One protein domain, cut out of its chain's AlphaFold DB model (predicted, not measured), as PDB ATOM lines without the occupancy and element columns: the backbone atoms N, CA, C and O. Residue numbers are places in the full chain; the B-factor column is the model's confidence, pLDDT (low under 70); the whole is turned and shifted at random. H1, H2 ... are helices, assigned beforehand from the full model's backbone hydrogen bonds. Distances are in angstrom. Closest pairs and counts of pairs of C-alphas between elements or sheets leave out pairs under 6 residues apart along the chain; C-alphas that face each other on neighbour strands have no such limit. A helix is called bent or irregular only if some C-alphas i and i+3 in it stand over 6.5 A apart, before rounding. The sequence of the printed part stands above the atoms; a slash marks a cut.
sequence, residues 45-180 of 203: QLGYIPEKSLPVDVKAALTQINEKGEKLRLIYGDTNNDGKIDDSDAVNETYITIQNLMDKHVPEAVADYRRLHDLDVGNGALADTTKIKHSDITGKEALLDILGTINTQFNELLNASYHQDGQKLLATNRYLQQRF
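AT A GLANCE: This is residues 45 to 180 of the 203 residues of an uncharacterized protein of Psychrobacter sp. ANT_H56B (UniProt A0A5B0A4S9). One very long helix, H4, makes the long axis; a hairpin of H2 and the bent but nearly straight H3 packs on its first part, while residues 163 to 180 stick out beyond that body. Short H1 sits by H3, and long loops lie at both ends of the hairpin. The printed part has 136 residues with four named helices, H1 to H4 in chain order, no named strand, and class all helix. It is loose, radius of gyration of the C-alphas 20.0 A, a rod spanning 75 by 31 by 25 A.

IN THESE COORDINATES: H4, residues 139 to 180, runs 61.1 A from C-alpha 139 at (204.720, 129.240, 238.946) to C-alpha 180 at (198.481, 98.411, 291.295). H2, residues 56 to 77, runs 30.7 A from C-alpha 56 at (193.208, 131.629, 247.659). H3, residues 93 to 118, was assigned as one helix by its hydrogen bonds but is bent, with C-alphas 103 and 106 7.1 A apart; its arms are H3a, residues 93 to 103, 15.0 A, and H3b, residues 106 to 118, 18.1 A. H1, residues 45 to 48, 6.6 A, is only just irregular, its C-alphas 45 and 48 being 6.6 A apart.

HOW THE PARTS SIT: H4, with residues 143 to 161 alone, touches H2, closest C-alphas Ile 65 and Asn 151, 5.7 A, the same way at 35.1 degrees, only just a steep tilt. With residues 139 to 147 alone it touches H3b, closest C-alphas Tyr 113 and Gly 139, 6.1 A, a helical hairpin at a shallow tilt of 17 degrees. H2 and H3a, also a hairpin, touch at Tyr 76 and Tyr 95, closest C-alphas 5.2 A, opposite ways at 33 degrees, only just shallow. H1 is close to but not clearly touching H3b, closest C-alphas Leu 46 and Pro 107, 6.0 A. H1 and H4 are apart. Every O i to N i+4 pair is within hydrogen-bond range in H2, H3a, H3b and H4; H1 is too short for one.

THE WHOLE: The C-alphas farthest apart, Gly 122 and Phe 180, are 75.8 A apart. The printed part has no cut; the links H2 to H3 and H3 to H4 are long. pLDDT is under 70 at residues 45 to 53, 116 to 136 and 139.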
ATOM      1  N   GLN A  45     208.228 136.318 258.551       65.44
ATOM      2  CA  GLN A  45     208.689 136.966 257.317       65.44
ATOM      3  C   GLN A  45     207.586 137.139 256.257       65.44
ATOM      4  O   GLN A  45     207.673 138.037 255.420       65.44
ATOM      5  N   LEU A  46     206.510 136.346 256.314       61.97
ATOM      6  CA  LEU A  46     205.347 136.517 255.435       61.97
ATOM      7  C   LEU A  46     204.453 137.701 255.854       61.97
ATOM      8  O   LEU A  46     203.616 138.142 255.065       61.97
ATOM      9  N   GLY A  47     204.701 138.275 257.041       60.03
ATOM     10  CA  GLY A  47     204.041 139.458 257.609       60.03
ATOM     11  C   GLY A  47     204.081 140.720 256.747       60.03
ATOM     12  O   GLY A  47     203.301 141.642 256.968       60.03
ATOM     13  N   TYR A  48     204.976 140.773 255.760       57.19
ATOM     14  CA  TYR A  48     205.140 141.913 254.853       57.19
ATOM     15  C   TYR A  48     204.388 141.745 253.524       57.19
ATOM     16  O   TYR A  48     204.473 142.612 252.651       57.19
ATOM     17  N   ILE A  49     203.674 140.629 253.337       60.50
ATOM     18  CA  ILE A  49     202.987 140.309 252.085       60.50
ATOM     19  C   ILE A  49     201.506 140.721 252.176       60.50
ATOM     20  O   ILE A  49     200.804 140.285 253.097       60.50
ATOM     21  N   PRO A  50     200.996 141.540 251.232       58.12
ATOM     22  CA  PRO A  50     199.586 141.897 251.192       58.12
ATOM     23  C   PRO A  50     198.709 140.673 250.878       58.12
ATOM     24  O   PRO A  50     198.952 139.943 249.927       58.12
ATOM     25  N   GLU A  51     197.604 140.491 251.598       58.66
ATOM     26  CA  GLU A  51     196.682 139.345 251.471       58.66
ATOM     27  C   GLU A  51     196.042 139.200 250.072       58.66
ATOM     28  O   GLU A  51     195.537 138.133 249.705       58.66
ATOM     29  N   LYS A  52     196.064 140.281 249.280       59.09
ATOM     30  CA  LYS A  52     195.583 140.324 247.892       59.09
ATOM     31  C   LYS A  52     196.590 139.803 246.863       59.09
ATOM     32  O   LYS A  52     196.181 139.549 245.739       59.09
ATOM     33  N   SER A  53     197.873 139.669 247.207       61.28
ATOM     34  CA  SER A  53     198.919 139.273 246.252       61.28
ATOM     35  C   SER A  53     199.106 137.760 246.136       61.28
ATOM     36  O   SER A  53     200.020 137.326 245.446       61.28
ATOM     37  N   LEU A  54     198.310 136.958 246.850       70.44
ATOM     38  CA  LEU A  54     198.393 135.500 246.805       70.44
ATOM     39  C   LEU A  54     197.045 134.875 246.424       70.44
ATOM     40  O   LEU A  54     196.011 135.278 246.978       70.44
ATOM     41  N   PRO A  55     197.052 133.850 245.550       74.12
ATOM     42  CA  PRO A  55     195.878 133.034 245.265       74.12
ATOM     43  C   PRO A  55     195.271 132.424 246.535       74.12
ATOM     44  O   PRO A  55     195.970 132.134 247.509       74.12
ATOM     45  N   VAL A  56     193.955 132.192 246.518       76.50
ATOM     46  CA  VAL A  56     193.208 131.629 247.659       76.50
ATOM     47  C   VAL A  56     193.771 130.269 248.088       76.50
ATOM     48  O   VAL A  56     193.960 130.041 249.280       76.50
ATOM     49  N   ASP A  57     194.123 129.418 247.124       75.50
ATOM     50  CA  ASP A  57     194.649 128.068 247.371       75.50
ATOM     51  C   ASP A  57     196.005 128.100 248.094       75.50
ATOM     52  O   ASP A  57     196.233 127.359 249.048       75.50
ATOM     53  N   VAL A  58     196.886 129.022 247.690       78.75
ATOM     54  CA  VAL A  58     198.207 129.216 248.307       78.75
ATOM     55  C   VAL A  58     198.050 129.693 249.749       78.75
ATOM     56  O   VAL A  58     198.734 129.200 250.643       78.75
ATOM     57  N   LYS A  59     197.101 130.601 250.011       77.25
ATOM     58  CA  LYS A  59     196.796 131.052 251.378       77.25
ATOM     59  C   LYS A  59     196.273 129.921 252.254       77.25
ATOM     60  O   LYS A  59     196.689 129.813 253.404       77.25
ATOM     61  N   ALA A  60     195.390 129.075 251.723       79.75
ATOM     62  CA  ALA A  60     194.876 127.923 252.453       79.75
ATOM     63  C   ALA A  60     196.004 126.945 252.831       79.75
ATOM     64  O   ALA A  60     196.083 126.524 253.986       79.75
ATOM     65  N   ALA A  61     196.913 126.648 251.895       81.62
ATOM     66  CA  ALA A  61     198.077 125.803 252.151       81.62
ATOM     67  C   ALA A  61     199.028 126.422 253.195       81.62
ATOM     68  O   ALA A  61     199.419 125.747 254.145       81.62
ATOM     69  N   LEU A  62     199.337 127.718 253.078       82.06
ATOM     70  CA  LEU A  62     200.181 128.436 254.040       82.06
ATOM     71  C   LEU A  62     199.585 128.442 255.452       82.06
ATOM     72  O   LEU A  62     200.319 128.247 256.418       82.06
ATOM     73  N   THR A  63     198.267 128.604 255.589       81.88
ATOM     74  CA  THR A  63     197.589 128.525 256.892       81.88
ATOM     75  C   THR A  63     197.738 127.141 257.521       81.88
ATOM     76  O   THR A  63     198.107 127.046 258.691       81.88
ATOM     77  N   GLN A  64     197.535 126.068 256.750       82.94
ATOM     78  CA  GLN A  64     197.713 124.700 257.253       82.94
ATOM     79  C   GLN A  64     199.157 124.431 257.690       82.94
ATOM     80  O   GLN A  64     199.383 123.856 258.754       82.94
ATOM     81  N   ILE A  65     200.137 124.863 256.892       83.00
ATOM     82  CA  ILE A  65     201.558 124.701 257.219       83.00
ATOM     83  C   ILE A  65     201.922 125.540 258.446       83.00
ATOM     84  O   ILE A  65     202.664 125.062 259.298       83.00
ATOM     85  N   ASN A  66     201.373 126.750 258.592       82.00
ATOM     86  CA  ASN A  66     201.582 127.583 259.775       82.00
ATOM     87  C   ASN A  66     201.081 126.900 261.055       82.00
ATOM     88  O   ASN A  66     201.827 126.811 262.027       82.00
ATOM     89  N   GLU A  67     199.851 126.383 261.052       84.06
ATOM     90  CA  GLU A  67     199.284 125.686 262.214       84.06
ATOM     91  C   GLU A  67     200.073 124.423 262.581       84.06
ATOM     92  O   GLU A  67     200.311 124.148 263.759       84.06
ATOM     93  N   LYS A  68     200.493 123.642 261.580       85.00
ATOM     94  CA  LYS A  68     201.284 122.422 261.802       85.00
ATOM     95  C   LYS A  68     202.706 122.743 262.244       85.00
ATOM     96  O   LYS A  68     203.205 122.106 263.163       85.00
ATOM     97  N   GLY A  69     203.330 123.748 261.637       81.88
ATOM     98  CA  GLY A  69     204.671 124.204 261.978       81.88
ATOM     99  C   GLY A  69     204.757 124.755 263.401       81.88
ATOM    100  O   GLY A  69     205.727 124.465 264.088       81.88
ATOM    101  N   GLU A  70     203.735 125.467 263.891       82.81
ATOM    102  CA  GLU A  70     203.679 125.904 265.298       82.81
ATOM    103  C   GLU A  70     203.667 124.705 266.257       82.81
ATOM    104  O   GLU A  70     204.459 124.655 267.198       82.81
ATOM    105  N   LYS A  71     202.827 123.702 265.978       83.69
ATOM    106  CA  LYS A  71     202.756 122.475 266.787       83.69
ATOM    107  C   LYS A  71     204.063 121.688 266.748       83.69
ATOM    108  O   LYS A  71     204.528 121.232 267.783       83.69
ATOM    109  N   LEU A  72     204.663 121.549 265.569       82.31
ATOM    110  CA  LEU A  72     205.920 120.829 265.386       82.31
ATOM    111  C   LEU A  72     207.104 121.543 266.048       82.31
ATOM    112  O   LEU A  72     207.950 120.874 266.634       82.31
ATOM    113  N   ARG A  73     207.156 122.881 266.011       81.88
ATOM    114  CA  ARG A  73     208.180 123.650 266.738       81.88
ATOM    115  C   ARG A  73     208.090 123.406 268.238       81.88
ATOM    116  O   ARG A  73     209.131 123.256 268.854       81.88
ATOM    117  N   LEU A  74     206.884 123.325 268.800       82.25
ATOM    118  CA  LEU A  74     206.706 122.984 270.213       82.25
ATOM    119  C   LEU A  74     207.133 121.538 270.491       82.25
ATOM    120  O   LEU A  74     208.015 121.326 271.302       82.25
ATOM    121  N   ILE A  75     206.597 120.557 269.758       81.31
ATOM    122  CA  ILE A  75     206.887 119.126 269.980       81.31
ATOM    123  C   ILE A  75     208.387 118.806 269.912       81.31
ATOM    124  O   ILE A  75     208.880 117.999 270.694       81.31
ATOM    125  N   TYR A  76     209.100 119.386 268.944       80.06
ATOM    126  CA  TYR A  76     210.507 119.060 268.701       80.06
ATOM    127  C   TYR A  76     211.491 120.069 269.302       80.06
ATOM    128  O   TYR A  76     212.679 119.755 269.368       80.06
ATOM    129  N   GLY A  77     211.032 121.266 269.674       75.94
ATOM    130  CA  GLY A  77     211.865 122.343 270.215       75.94
ATOM    131  C   GLY A  77     211.831 122.450 271.734       75.94
ATOM    132  O   GLY A  77     212.849 122.792 272.316       75.94
ATOM    133  N   ASP A  78     210.703 122.120 272.361       81.00
ATOM    134  CA  ASP A  78     210.551 122.100 273.817       81.00
ATOM    135  C   ASP A  78     210.987 120.723 274.346       81.00
ATOM    136  O   ASP A  78     210.208 119.770 274.435       81.00
ATOM    137  N   THR A  79     212.285 120.578 274.615       75.50
ATOM    138  CA  THR A  79     212.845 119.297 275.071       75.50
ATOM    139  C   THR A  79     212.520 119.053 276.542       75.50
ATOM    140  O   THR A  79     212.356 117.902 276.966       75.50
ATOM    141  N   ASN A  80     212.438 120.122 277.337       79.19
ATOM    142  CA  ASN A  80     212.186 120.038 278.772       79.19
ATOM    143  C   ASN A  80     210.675 119.987 279.128       79.19
ATOM    144  O   ASN A  80     210.336 119.661 280.268       79.19
ATOM    145  N   ASN A  81     209.790 120.164 278.139       77.62
ATOM    146  CA  ASN A  81     208.324 120.187 278.216       77.62
ATOM    147  C   ASN A  81     207.755 121.295 279.125       77.62
ATOM    148  O   ASN A  81     206.742 121.080 279.804       77.62
ATOM    149  N   ASP A  82     208.392 122.465 279.175       77.75
ATOM    150  CA  ASP A  82     207.945 123.607 279.984       77.75
ATOM    151  C   ASP A  82     206.975 124.559 279.248       77.75
ATOM    152  O   ASP A  82     206.442 125.514 279.837       77.75
ATOM    153  N   GLY A  83     206.682 124.262 277.981       76.25
ATOM    154  CA  GLY A  83     205.798 125.022 277.104       76.25
ATOM    155  C   GLY A  83     206.464 126.233 276.449       76.25
ATOM    156  O   GLY A  83     205.766 127.041 275.822       76.25
ATOM    157  N   LYS A  84     207.778 126.397 276.603       80.00
ATOM    158  CA  LYS A  84     208.589 127.432 275.966       80.00
ATOM    159  C   LYS A  84     209.710 126.767 275.178       80.00
ATOM    160  O   LYS A  84     209.969 125.585 275.294       80.00
ATOM    161  N   ILE A  85     210.295 127.549 274.280       75.19
ATOM    162  CA  ILE A  85     211.496 127.143 273.563       75.19
ATOM    163  C   ILE A  85     212.542 128.182 273.929       75.19
ATOM    164  O   ILE A  85     212.413 129.343 273.518       75.19
ATOM    165  N   ASP A  86     213.503 127.793 274.755       79.69
ATOM    166  CA  ASP A  86     214.573 128.664 275.232       79.69
ATOM    167  C   ASP A  86     215.951 127.984 275.190       79.69
ATOM    168  O   ASP A  86     216.102 126.853 274.737       79.69
ATOM    169  N   ASP A  87     216.996 128.707 275.600       78.12
ATOM    170  CA  ASP A  87     218.383 128.227 275.523       78.12
ATOM    171  C   ASP A  87     218.667 127.021 276.449       78.12
ATOM    172  O   ASP A  87     219.751 126.437 276.394       78.12
ATOM    173  N   SER A  88     217.717 126.657 277.317       75.31
ATOM    174  CA  SER A  88     217.780 125.467 278.174       75.31
ATOM    175  C   SER A  88     217.357 124.197 277.435       75.31
ATOM    176  O   SER A  88     217.610 123.095 277.933       75.31
ATOM    177  N   ASP A  89     216.715 124.329 276.273       79.00
ATOM    178  CA  ASP A  89     216.296 123.204 275.451       79.00
ATOM    179  C   ASP A  89     217.454 122.600 274.660       79.00
ATOM    180  O   ASP A  89     218.380 123.275 274.201       79.00
ATOM    181  N   ALA A  90     217.391 121.283 274.456       74.50
ATOM    182  CA  ALA A  90     218.343 120.617 273.589       74.50
ATOM    183  C   ALA A  90     218.001 120.913 272.127       74.50
ATOM    184  O   ALA A  90     216.892 120.672 271.651       74.50
ATOM    185  N   VAL A  91     218.993 121.385 271.379       75.94
ATOM    186  CA  VAL A  91     218.823 121.643 269.953       75.94
ATOM    187  C   VAL A  91     218.733 120.314 269.197       75.94
ATOM    188  O   VAL A  91     219.707 119.566 269.114       75.94
ATOM    189  N   ASN A  92     217.564 120.032 268.618       78.94
ATOM    190  CA  ASN A  92     217.320 118.858 267.781       78.94
ATOM    191  C   ASN A  92     217.424 119.210 266.283       78.94
ATOM    192  O   ASN A  92     216.922 120.242 265.833       78.94
ATOM    193  N   GLU A  93     218.021 118.328 265.481       80.69
ATOM    194  CA  GLU A  93     218.106 118.458 264.019       80.69
ATOM    195  C   GLU A  93     216.724 118.580 263.361       80.69
ATOM    196  O   GLU A  93     216.533 119.381 262.440       80.69
ATOM    197  N   THR A  94     215.730 117.834 263.859       80.56
ATOM    198  CA  THR A  94     214.351 117.922 263.362       80.56
ATOM    199  C   THR A  94     213.770 119.314 263.615       80.56
ATOM    200  O   THR A  94     213.183 119.905 262.708       80.56
ATOM    201  N   TYR A  95     214.005 119.880 264.803       82.19
ATOM    202  CA  TYR A  95     213.577 121.236 265.149       82.19
ATOM    203  C   TYR A  95     214.240 122.294 264.261       82.19
ATOM    204  O   TYR A  95     213.536 123.122 263.683       82.19
ATOM    205  N   ILE A  96     215.564 122.226 264.074       81.69
ATOM    206  CA  ILE A  96     216.301 123.146 263.190       81.69
ATOM    207  C   ILE A  96     215.753 123.078 261.761       81.69
ATOM    208  O   ILE A  96     215.591 124.102 261.099       81.69
ATOM    209  N   THR A  97     215.447 121.876 261.272       83.44
ATOM    210  CA  THR A  97     214.915 121.681 259.918       83.44
ATOM    211  C   THR A  97     213.539 122.325 259.764       83.44
ATOM    212  O   THR A  97     213.318 123.079 258.816       83.44
ATOM    213  N   ILE A  98     212.632 122.094 260.721       82.25
ATOM    214  CA  ILE A  98     211.311 122.741 260.758       82.25
ATOM    215  C   ILE A  98     211.475 124.262 260.829       82.25
ATOM    216  O   ILE A  98     210.823 124.989 260.083       82.25
ATOM    217  N   GLN A  99     212.369 124.752 261.685       83.25
ATOM    218  CA  GLN A  99     212.647 126.172 261.826       83.25
ATOM    219  C   GLN A  99     213.140 126.791 260.513       83.25
ATOM    220  O   GLN A  99     212.584 127.792 260.072       83.25
ATOM    221  N   ASN A 100     214.115 126.179 259.841       83.94
ATOM    222  CA  ASN A 100     214.638 126.661 258.562       83.94
ATOM    223  C   ASN A 100     213.581 126.633 257.450       83.94
ATOM    224  O   ASN A 100     213.501 127.565 256.645       83.94
ATOM    225  N   LEU A 101     212.736 125.600 257.412       83.81
ATOM    226  CA  LEU A 101     211.623 125.532 256.466       83.81
ATOM    227  C   LEU A 101     210.655 126.705 256.657       83.81
ATOM    228  O   LEU A 101     210.286 127.364 255.685       83.81
ATOM    229  N   MET A 102     210.287 126.989 257.904       80.50
ATOM    230  CA  MET A 102     209.302 128.011 258.257       80.50
ATOM    231  C   MET A 102     209.846 129.437 258.157       80.50
ATOM    232  O   MET A 102     209.171 130.332 257.645       80.50
ATOM    233  N   ASP A 103     211.070 129.650 258.636       81.94
ATOM    234  CA  ASP A 103     211.664 130.977 258.750       81.94
ATOM    235  C   ASP A 103     212.359 131.401 257.447       81.94
ATOM    236  O   ASP A 103     212.495 132.599 257.215       81.94
ATOM    237  N   LYS A 104     212.774 130.463 256.582       81.31
ATOM    238  CA  LYS A 104     213.543 130.765 255.364       81.31
ATOM    239  C   LYS A 104     212.909 130.219 254.085       81.31
ATOM    240  O   LYS A 104     212.558 131.003 253.208       81.31
ATOM    241  N   HIS A 105     212.720 128.905 253.969       82.31
ATOM    242  CA  HIS A 105     212.378 128.295 252.676       82.31
ATOM    243  C   HIS A 105     210.959 128.603 252.188       82.31
ATOM    244  O   HIS A 105     210.770 128.898 251.009       82.31
ATOM    245  N   VAL A 106     209.957 128.578 253.074       83.12
ATOM    246  CA  VAL A 106     208.585 128.952 252.700       83.12
ATOM    247  C   VAL A 106     208.502 130.442 252.322       83.12
ATOM    248  O   VAL A 106     207.970 130.742 251.250       83.12
ATOM    249  N   PRO A 107     209.060 131.387 253.110       81.94
ATOM    250  CA  PRO A 107     209.157 132.787 252.701       81.94
ATOM    251  C   PRO A 107     209.881 133.014 251.368       81.94
ATOM    252  O   PRO A 107     209.389 133.787 250.545       81.94
ATOM    253  N   GLU A 108     211.007 132.335 251.126       80.38
ATOM    254  CA  GLU A 108     211.759 132.417 249.866       80.38
ATOM    255  C   GLU A 108     210.922 131.931 248.674       80.38
ATOM    256  O   GLU A 108     210.814 132.647 247.679       80.38
ATOM    257  N   ALA A 109     210.242 130.786 248.796       81.19
ATOM    258  CA  ALA A 109     209.387 130.247 247.734       81.19
ATOM    259  C   ALA A 109     208.214 131.186 247.392       81.19
ATOM    260  O   ALA A 109     207.886 131.400 246.222       81.19
ATOM    261  N   VAL A 110     207.598 131.797 248.408       80.56
ATOM    262  CA  VAL A 110     206.528 132.786 248.209       80.56
ATOM    263  C   VAL A 110     207.076 134.073 247.581       80.56
ATOM    264  O   VAL A 110     206.422 134.666 246.718       80.56
ATOM    265  N   ALA A 111     208.270 134.515 247.981       78.31
ATOM    266  CA  ALA A 111     208.930 135.673 247.388       78.31
ATOM    267  C   ALA A 111     209.297 135.431 245.918       78.31
ATOM    268  O   ALA A 111     209.121 136.332 245.102       78.31
ATOM    269  N   ASP A 112     209.743 134.228 245.562       76.19
ATOM    270  CA  ASP A 112     210.060 133.862 244.182       76.19
ATOM    271  C   ASP A 112     208.810 133.787 243.303       76.19
ATOM    272  O   ASP A 112     208.809 134.361 242.212       76.19
ATOM    273  N   TYR A 113     207.705 133.214 243.796       76.38
ATOM    274  CA  TYR A 113     206.412 133.305 243.105       76.38
ATOM    275  C   TYR A 113     206.006 134.764 242.870       76.38
ATOM    276  O   TYR A 113     205.622 135.141 241.764       76.38
ATOM    277  N   ARG A 114     206.149 135.615 243.891       73.69
ATOM    278  CA  ARG A 114     205.848 137.043 243.763       73.69
ATOM    279  C   ARG A 114     206.773 137.761 242.798       73.69
ATOM    280  O   ARG A 114     206.293 138.606 242.067       73.69
ATOM    281  N   ARG A 115     208.067 137.443 242.756       71.62
ATOM    282  CA  ARG A 115     208.990 138.007 241.759       71.62
ATOM    283  C   ARG A 115     208.557 137.625 240.353       71.62
ATOM    284  O   ARG A 115     208.535 138.490 239.489       71.62
ATOM    285  N   LEU A 116     208.173 136.368 240.132       69.38
ATOM    286  CA  LEU A 116     207.638 135.915 238.846       69.38
ATOM    287  C   LEU A 116     206.324 136.626 238.488       69.38
ATOM    288  O   LEU A 116     206.113 136.960 237.328       69.38
ATOM    289  N   HIS A 117     205.476 136.898 239.480       67.31
ATOM    290  CA  HIS A 117     204.220 137.628 239.314       67.31
ATOM    291  C   HIS A 117     204.420 139.148 239.107       67.31
ATOM    292  O   HIS A 117     203.719 139.764 238.312       67.31
ATOM    293  N   ASP A 118     205.383 139.768 239.794       61.53
ATOM    294  CA  ASP A 118     205.662 141.210 239.761       61.53
ATOM    295  C   ASP A 118     206.593 141.600 238.595       61.53
ATOM    296  O   ASP A 118     206.525 142.725 238.116       61.53
ATOM    297  N   LEU A 119     207.432 140.700 238.066       57.44
ATOM    298  CA  LEU A 119     208.173 140.924 236.808       57.44
ATOM    299  C   LEU A 119     207.235 141.111 235.599       57.44
ATOM    300  O   LEU A 119     207.669 141.546 234.534       57.44
ATOM    301  N   ASP A 120     205.951 140.810 235.778       56.88
ATOM    302  CA  ASP A 120     204.928 140.769 234.745       56.88
ATOM    303  C   ASP A 120     204.022 142.017 234.703       56.88
ATOM    304  O   ASP A 120     203.058 142.052 233.941       56.88
ATOM    305  N   VAL A 121     204.316 143.107 235.434       52.81
ATOM    306  CA  VAL A 121     203.502 144.353 235.350       52.81
ATOM    307  C   VAL A 121     203.495 144.992 233.944       52.81
ATOM    308  O   VAL A 121     202.795 145.976 233.716       52.81
ATOM    309  N   GLY A 122     204.256 144.441 232.990       52.06
ATOM    310  CA  GLY A 122     204.191 144.788 231.573       52.06
ATOM    311  C   GLY A 122     203.112 144.060 230.756       52.06
ATOM    312  O   GLY A 122     202.736 144.606 229.726       52.06
ATOM    313  N   ASN A 123     202.618 142.876 231.166       48.09
ATOM    314  CA  ASN A 123     201.642 142.071 230.395       48.09
ATOM    315  C   ASN A 123     200.733 141.105 231.212       48.09
ATOM    316  O   ASN A 123     199.946 140.371 230.620       48.09
ATOM    317  N   GLY A 124     200.753 141.147 232.548       46.84
ATOM    318  CA  GLY A 124     199.601 140.898 233.428       46.84
ATOM    319  C   GLY A 124     198.953 139.505 233.502       46.84
ATOM    320  O   GLY A 124     197.792 139.453 233.911       46.84
ATOM    321  N   ALA A 125     199.606 138.393 233.151       53.09
ATOM    322  CA  ALA A 125     198.955 137.074 233.239       53.09
ATOM    323  C   ALA A 125     199.869 135.831 233.317       53.09
ATOM    324  O   ALA A 125     199.348 134.715 233.320       53.09
ATOM    325  N   LEU A 126     201.199 135.942 233.355       57.47
ATOM    326  CA  LEU A 126     202.079 134.809 233.047       57.47
ATOM    327  C   LEU A 126     202.360 133.876 234.243       57.47
ATOM    328  O   LEU A 126     202.475 132.679 234.028       57.47
ATOM    329  N   ALA A 127     202.410 134.324 235.501       55.78
ATOM    330  CA  ALA A 127     202.740 133.411 236.619       55.78
ATOM    331  C   ALA A 127     201.706 132.280 236.839       55.78
ATOM    332  O   ALA A 127     202.069 131.180 237.266       55.78
ATOM    333  N   ASP A 128     200.442 132.546 236.497       54.91
ATOM    334  CA  ASP A 128     199.327 131.598 236.601       54.91
ATOM    335  C   ASP A 128     199.048 130.842 235.281       54.91
ATOM    336  O   ASP A 128     198.280 129.885 235.287       54.91
ATOM    337  N   THR A 129     199.647 131.240 234.147       54.72
ATOM    338  CA  THR A 129     199.357 130.642 232.818       54.72
ATOM    339  C   THR A 129     200.587 130.205 232.021       54.72
ATOM    340  O   THR A 129     200.472 129.422 231.078       54.72
ATOM    341  N   THR A 130     201.778 130.680 232.382       56.44
ATOM    342  CA  THR A 130     203.033 130.435 231.666       56.44
ATOM    343  C   THR A 130     203.839 129.375 232.363       56.44
ATOM    344  O   THR A 130     204.184 129.466 233.542       56.44
ATOM    345  N   LYS A 131     204.149 128.363 231.568       61.28
ATOM    346  CA  LYS A 131     204.954 127.223 231.945       61.28
ATOM    347  C   LYS A 131     206.409 127.650 232.123       61.28
ATOM    348  O   LYS A 131     206.957 128.389 231.299       61.28
ATOM    349  N   ILE A 132     207.031 127.199 233.205       61.53
ATOM    350  CA  ILE A 132     208.454 127.430 233.468       61.53
ATOM    351  C   ILE A 132     209.264 126.811 232.313       61.53
ATOM    352  O   ILE A 132     208.933 125.736 231.819       61.53
ATOM    353  N   LYS A 133     210.338 127.461 231.837       52.53
ATOM    354  CA  LYS A 133     211.178 126.861 230.782       52.53
ATOM    355  C   LYS A 133     211.656 125.474 231.237       52.53
ATOM    356  O   LYS A 133     212.275 125.365 232.288       52.53
ATOM    357  N   HIS A 134     211.384 124.450 230.422       54.62
ATOM    358  CA  HIS A 134     211.660 123.027 230.692       54.62
ATOM    359  C   HIS A 134     210.756 122.331 231.725       54.62
ATOM    360  O   HIS A 134     211.063 121.211 232.127       54.62
ATOM    361  N   SER A 135     209.631 122.934 232.114       55.75
ATOM    362  CA  SER A 135     208.609 122.271 232.925       55.75
ATOM    363  C   SER A 135     207.210 122.651 232.453       55.75
ATOM    364  O   SER A 135     206.937 123.815 232.186       55.75
ATOM    365  N   ASP A 136     206.300 121.683 232.359       64.81
ATOM    366  CA  ASP A 136     204.915 121.919 231.932       64.81
ATOM    367  C   ASP A 136     204.024 122.547 233.023       64.81
ATOM    368  O   ASP A 136     202.807 122.611 232.855       64.81
ATOM    369  N   ILE A 137     204.623 123.029 234.116       71.75
ATOM    370  CA  ILE A 137     203.933 123.596 235.281       71.75
ATOM    371  C   ILE A 137     204.081 125.119 235.346       71.75
ATOM    372  O   ILE A 137     205.107 125.694 234.964       71.75
ATOM    373  N   THR A 138     203.051 125.766 235.871       73.06
ATOM    374  CA  THR A 138     203.020 127.202 236.170       73.06
ATOM    375  C   THR A 138     203.748 127.520 237.480       73.06
ATOM    376  O   THR A 138     203.977 126.648 238.321       73.06
ATOM    377  N   GLY A 139     204.095 128.795 237.694       69.38
ATOM    378  CA  GLY A 139     204.720 129.240 238.946       69.38
ATOM    379  C   GLY A 139     203.819 129.020 240.169       69.38
ATOM    380  O   GLY A 139     204.309 128.679 241.245       69.38
ATOM    381  N   LYS A 140     202.496 129.151 239.993       76.25
ATOM    382  CA  LYS A 140     201.502 128.828 241.027       76.25
ATOM    383  C   LYS A 140     201.517 127.339 241.382       76.25
ATOM    384  O   LYS A 140     201.512 127.000 242.563       76.25
ATOM    385  N   GLU A 141     201.521 126.461 240.381       75.44
ATOM    386  CA  GLU A 141     201.530 125.006 240.590       75.44
ATOM    387  C   GLU A 141     202.819 124.540 241.263       75.44
ATOM    388  O   GLU A 141     202.750 123.757 242.203       75.44
ATOM    389  N   ALA A 142     203.973 125.084 240.867       78.31
ATOM    390  CA  ALA A 142     205.247 124.789 241.519       78.31
ATOM    391  C   ALA A 142     205.242 125.187 243.006       78.31
ATOM    392  O   ALA A 142     205.693 124.426 243.860       78.31
ATOM    393  N   LEU A 143     204.682 126.359 243.338       80.62
ATOM    394  CA  LEU A 143     204.538 126.776 244.732       80.62
ATOM    395  C   LEU A 143     203.585 125.847 245.498       80.62
ATOM    396  O   LEU A 143     203.896 125.441 246.615       80.62
ATOM    397  N   LEU A 144     202.438 125.492 244.915       83.81
ATOM    398  CA  LEU A 144     201.482 124.584 245.552       83.81
ATOM    399  C   LEU A 144     202.054 123.179 245.762       83.81
ATOM    400  O   LEU A 144     201.749 122.570 246.784       83.81
ATOM    401  N   ASP A 145     202.893 122.689 244.855       83.06
ATOM    402  CA  ASP A 145     203.558 121.391 244.980       83.06
ATOM    403  C   ASP A 145     204.574 121.375 246.133       83.06
ATOM    404  O   ASP A 145     204.558 120.482 246.985       83.06
ATOM    405  N   ILE A 146     205.388 122.431 246.247       84.00
ATOM    406  CA  ILE A 146     206.315 122.610 247.375       84.00
ATOM    407  C   ILE A 146     205.539 122.683 248.694       84.00
ATOM    408  O   ILE A 146     205.853 121.965 249.645       84.00
ATOM    409  N   LEU A 147     204.499 123.521 248.756       83.88
ATOM    410  CA  LEU A 147     203.668 123.655 249.952       83.88
ATOM    411  C   LEU A 147     202.948 122.336 250.280       83.88
ATOM    412  O   LEU A 147     202.879 121.949 251.444       83.88
ATOM    413  N   GLY A 148     202.464 121.608 249.274       82.88
ATOM    414  CA  GLY A 148     201.841 120.295 249.429       82.88
ATOM    415  C   GLY A 148     202.806 119.253 249.991       82.88
ATOM    416  O   GLY A 148     202.460 118.526 250.923       82.88
ATOM    417  N   THR A 149     204.041 119.235 249.491       87.00
ATOM    418  CA  THR A 149     205.111 118.358 249.979       87.00
ATOM    419  C   THR A 149     205.441 118.652 251.441       87.00
ATOM    420  O   THR A 149     205.431 117.737 252.267       87.00
ATOM    421  N   ILE A 150     205.645 119.926 251.794       85.19
ATOM    422  CA  ILE A 150     205.891 120.348 253.184       85.19
ATOM    423  C   ILE A 150     204.718 119.945 254.083       85.19
ATOM    424  O   ILE A 150     204.916 119.411 255.172       85.19
ATOM    425  N   ASN A 151     203.484 120.149 253.621       86.25
ATOM    426  CA  ASN A 151     202.282 119.810 254.374       86.25
ATOM    427  C   ASN A 151     202.174 118.304 254.672       86.25
ATOM    428  O   ASN A 151     201.771 117.921 255.773       86.25
ATOM    429  N   THR A 152     202.541 117.457 253.706       86.75
ATOM    430  CA  THR A 152     202.582 115.996 253.866       86.75
ATOM    431  C   THR A 152     203.675 115.577 254.843       86.75
ATOM    432  O   THR A 152     203.388 114.845 255.786       86.75
ATOM    433  N   GLN A 153     204.888 116.117 254.708       85.12
ATOM    434  CA  GLN A 153     205.983 115.826 255.640       85.12
ATOM    435  C   GLN A 153     205.641 116.254 257.074       85.12
ATOM    436  O   GLN A 153     205.881 115.520 258.030       85.12
ATOM    437  N   PHE A 154     205.005 117.415 257.243       87.38
ATOM    438  CA  PHE A 154     204.550 117.875 258.554       87.38
ATOM    439  C   PHE A 154     203.464 116.966 259.143       87.38
ATOM    440  O   PHE A 154     203.467 116.709 260.346       87.38
ATOM    441  N   ASN A 155     202.552 116.442 258.317       87.75
ATOM    442  CA  ASN A 155     201.571 115.448 258.762       87.75
ATOM    443  C   ASN A 155     202.238 114.157 259.244       87.75
ATOM    444  O   ASN A 155     201.845 113.624 260.280       87.75
ATOM    445  N   GLU A 156     203.225 113.658 258.505       87.62
ATOM    446  CA  GLU A 156     203.957 112.444 258.868       87.62
ATOM    447  C   GLU A 156     204.704 112.620 260.191       87.62
ATOM    448  O   GLU A 156     204.578 111.773 261.075       87.62
ATOM    449  N   LEU A 157     205.390 113.752 260.377       86.06
ATOM    450  CA  LEU A 157     206.083 114.077 261.627       86.06
ATOM    451  C   LEU A 157     205.128 114.189 262.821       86.06
ATOM    452  O   LEU A 157     205.446 113.700 263.906       86.06
ATOM    453  N   LEU A 158     203.956 114.808 262.634       87.06
ATOM    454  CA  LEU A 158     202.933 114.884 263.679       87.06
ATOM    455  C   LEU A 158     202.380 113.497 264.019       87.06
ATOM    456  O   LEU A 158     202.257 113.150 265.192       87.06
ATOM    457  N   ASN A 159     202.072 112.689 263.006       87.00
ATOM    458  CA  ASN A 159     201.550 111.343 263.209       87.00
ATOM    459  C   ASN A 159     202.578 110.436 263.908       87.00
ATOM    460  O   ASN A 159     202.221 109.689 264.818       87.00
ATOM    461  N   ALA A 160     203.855 110.539 263.531       85.88
ATOM    462  CA  ALA A 160     204.946 109.823 264.181       85.88
ATOM    463  C   ALA A 160     205.073 110.209 265.663       85.88
ATOM    464  O   ALA A 160     205.147 109.319 266.513       85.88
ATOM    465  N   SER A 161     205.006 111.509 265.981       82.19
ATOM    466  CA  SER A 161     205.012 111.995 267.367       82.19
ATOM    467  C   SER A 161     203.848 111.417 268.170       82.19
ATOM    468  O   SER A 161     204.057 110.834 269.232       82.19
ATOM    469  N   TYR A 162     202.620 111.501 267.649       85.06
ATOM    470  CA  TYR A 162     201.451 110.960 268.346       85.06
ATOM    471  C   TYR A 162     201.520 109.444 268.525       85.06
ATOM    472  O   TYR A 162     201.100 108.923 269.558       85.06
ATOM    473  N   HIS A 163     202.066 108.721 267.546       87.38
ATOM    474  CA  HIS A 163     202.257 107.282 267.666       87.38
ATOM    475  C   HIS A 163     203.268 106.937 268.765       87.38
ATOM    476  O   HIS A 163     203.010 106.055 269.590       87.38
ATOM    477  N   GLN A 164     204.394 107.651 268.813       83.38
ATOM    478  CA  GLN A 164     205.407 107.483 269.850       83.38
ATOM    479  C   GLN A 164     204.827 107.752 271.245       83.38
ATOM    480  O   GLN A 164     205.032 106.956 272.166       83.38
ATOM    481  N   ASP A 165     204.063 108.829 271.400       81.50
ATOM    482  CA  ASP A 165     203.440 109.169 272.678       81.50
ATOM    483  C   ASP A 165     202.359 108.158 273.074       81.50
ATOM    484  O   ASP A 165     202.289 107.749 274.235       81.50
ATOM    485  N   GLY A 166     201.592 107.643 272.111       79.12
ATOM    486  CA  GLY A 166     200.655 106.543 272.334       79.12
ATOM    487  C   GLY A 166     201.336 105.279 272.872       79.12
ATOM    488  O   GLY A 166     200.840 104.659 273.816       79.12
ATOM    489  N   GLN A 167     202.507 104.917 272.338       86.25
ATOM    490  CA  GLN A 167     203.286 103.783 272.847       86.25
ATOM    491  C   GLN A 167     203.817 104.031 274.265       86.25
ATOM    492  O   GLN A 167     203.730 103.134 275.110       86.25
ATOM    493  N   LYS A 168     204.321 105.239 274.552       85.88
ATOM    494  CA  LYS A 168     204.767 105.621 275.903       85.88
ATOM    495  C   LYS A 168     203.620 105.536 276.910       85.88
ATOM    496  O   LYS A 168     203.797 104.968 277.985       85.88
ATOM    497  N   LEU A 169     202.436 106.042 276.565       86.56
ATOM    498  CA  LEU A 169     201.253 105.974 277.427       86.56
ATOM    499  C   LEU A 169     200.802 104.534 277.670       86.56
ATOM    500  O   LEU A 169     200.475 104.184 278.802       86.56
ATOM    501  N   LEU A 170     200.832 103.679 276.647       87.75
ATOM    502  CA  LEU A 170     200.504 102.263 276.798       87.75
ATOM    503  C   LEU A 170     201.511 101.538 277.703       87.75
ATOM    504  O   LEU A 170     201.108 100.744 278.552       87.75
ATOM    505  N   ALA A 171     202.808 101.812 277.543       87.12
ATOM    506  CA  ALA A 171     203.850 101.259 278.403       87.12
ATOM    507  C   ALA A 171     203.666 101.709 279.859       87.12
ATOM    508  O   ALA A 171     203.685 100.874 280.765       87.12
ATOM    509  N   THR A 172     203.398 102.998 280.076       86.38
ATOM    510  CA  THR A 172     203.078 103.551 281.397       86.38
ATOM    511  C   THR A 172     201.827 102.901 281.982       86.38
ATOM    512  O   THR A 172     201.844 102.482 283.133       86.38
ATOM    513  N   ASN A 173     200.758 102.740 281.198       85.75
ATOM    514  CA  ASN A 173     199.527 102.100 281.654       85.75
ATOM    515  C   ASN A 173     199.771 100.640 282.077       85.75
ATOM    516  O   ASN A 173     199.423 100.271 283.194       85.75
ATOM    517  N   ARG A 174     200.478  99.848 281.257       88.19
ATOM    518  CA  ARG A 174     200.873  98.469 281.604       88.19
ATOM    519  C   ARG A 174     201.708  98.409 282.881       88.19
ATOM    520  O   ARG A 174     201.494  97.533 283.710       88.19
ATOM    521  N   TYR A 175     202.651  99.334 283.046       86.25
ATOM    522  CA  TYR A 175     203.471  99.425 284.251       86.25
ATOM    523  C   TYR A 175     202.639  99.758 285.497       86.25
ATOM    524  O   TYR A 175     202.828  99.145 286.547       86.25
ATOM    525  N   LEU A 176     201.699 100.698 285.387       88.25
ATOM    526  CA  LEU A 176     200.788 101.042 286.477       88.25
ATOM    527  C   LEU A 176     199.885  99.852 286.831       88.25
ATOM    528  O   LEU A 176     199.805  99.498 288.002       88.25
ATOM    529  N   GLN A 177     199.303  99.168 285.843       87.00
ATOM    530  CA  GLN A 177     198.524  97.943 286.062       87.00
ATOM    531  C   GLN A 177     199.357  96.859 286.760       87.00
ATOM    532  O   GLN A 177     198.919  96.266 287.739       87.00
ATOM    533  N   GLN A 178     200.605  96.634 286.338       84.25
ATOM    534  CA  GLN A 178     201.493  95.675 287.009       84.25
ATOM    535  C   GLN A 178     201.755  96.022 288.478       84.25
ATOM    536  O   GLN A 178     201.904  95.114 289.290       84.25
ATOM    537  N   ARG A 179     201.827  97.312 288.825       79.50
ATOM    538  CA  ARG A 179     202.087  97.754 290.201       79.50
ATOM    539  C   ARG A 179     200.849  97.795 291.085       79.50
ATOM    540  O   ARG A 179     200.975  97.543 292.279       79.50
ATOM    541  N   PHE A 180     199.699  98.153 290.526       83.38
ATOM    542  CA  PHE A 180     198.481  98.411 291.295       83.38
ATOM    543  C   PHE A 180     197.443  97.289 291.180       83.38
ATOM    544  O   PHE A 180     196.786  96.996 292.176       83.38
TER     545      PHE A 180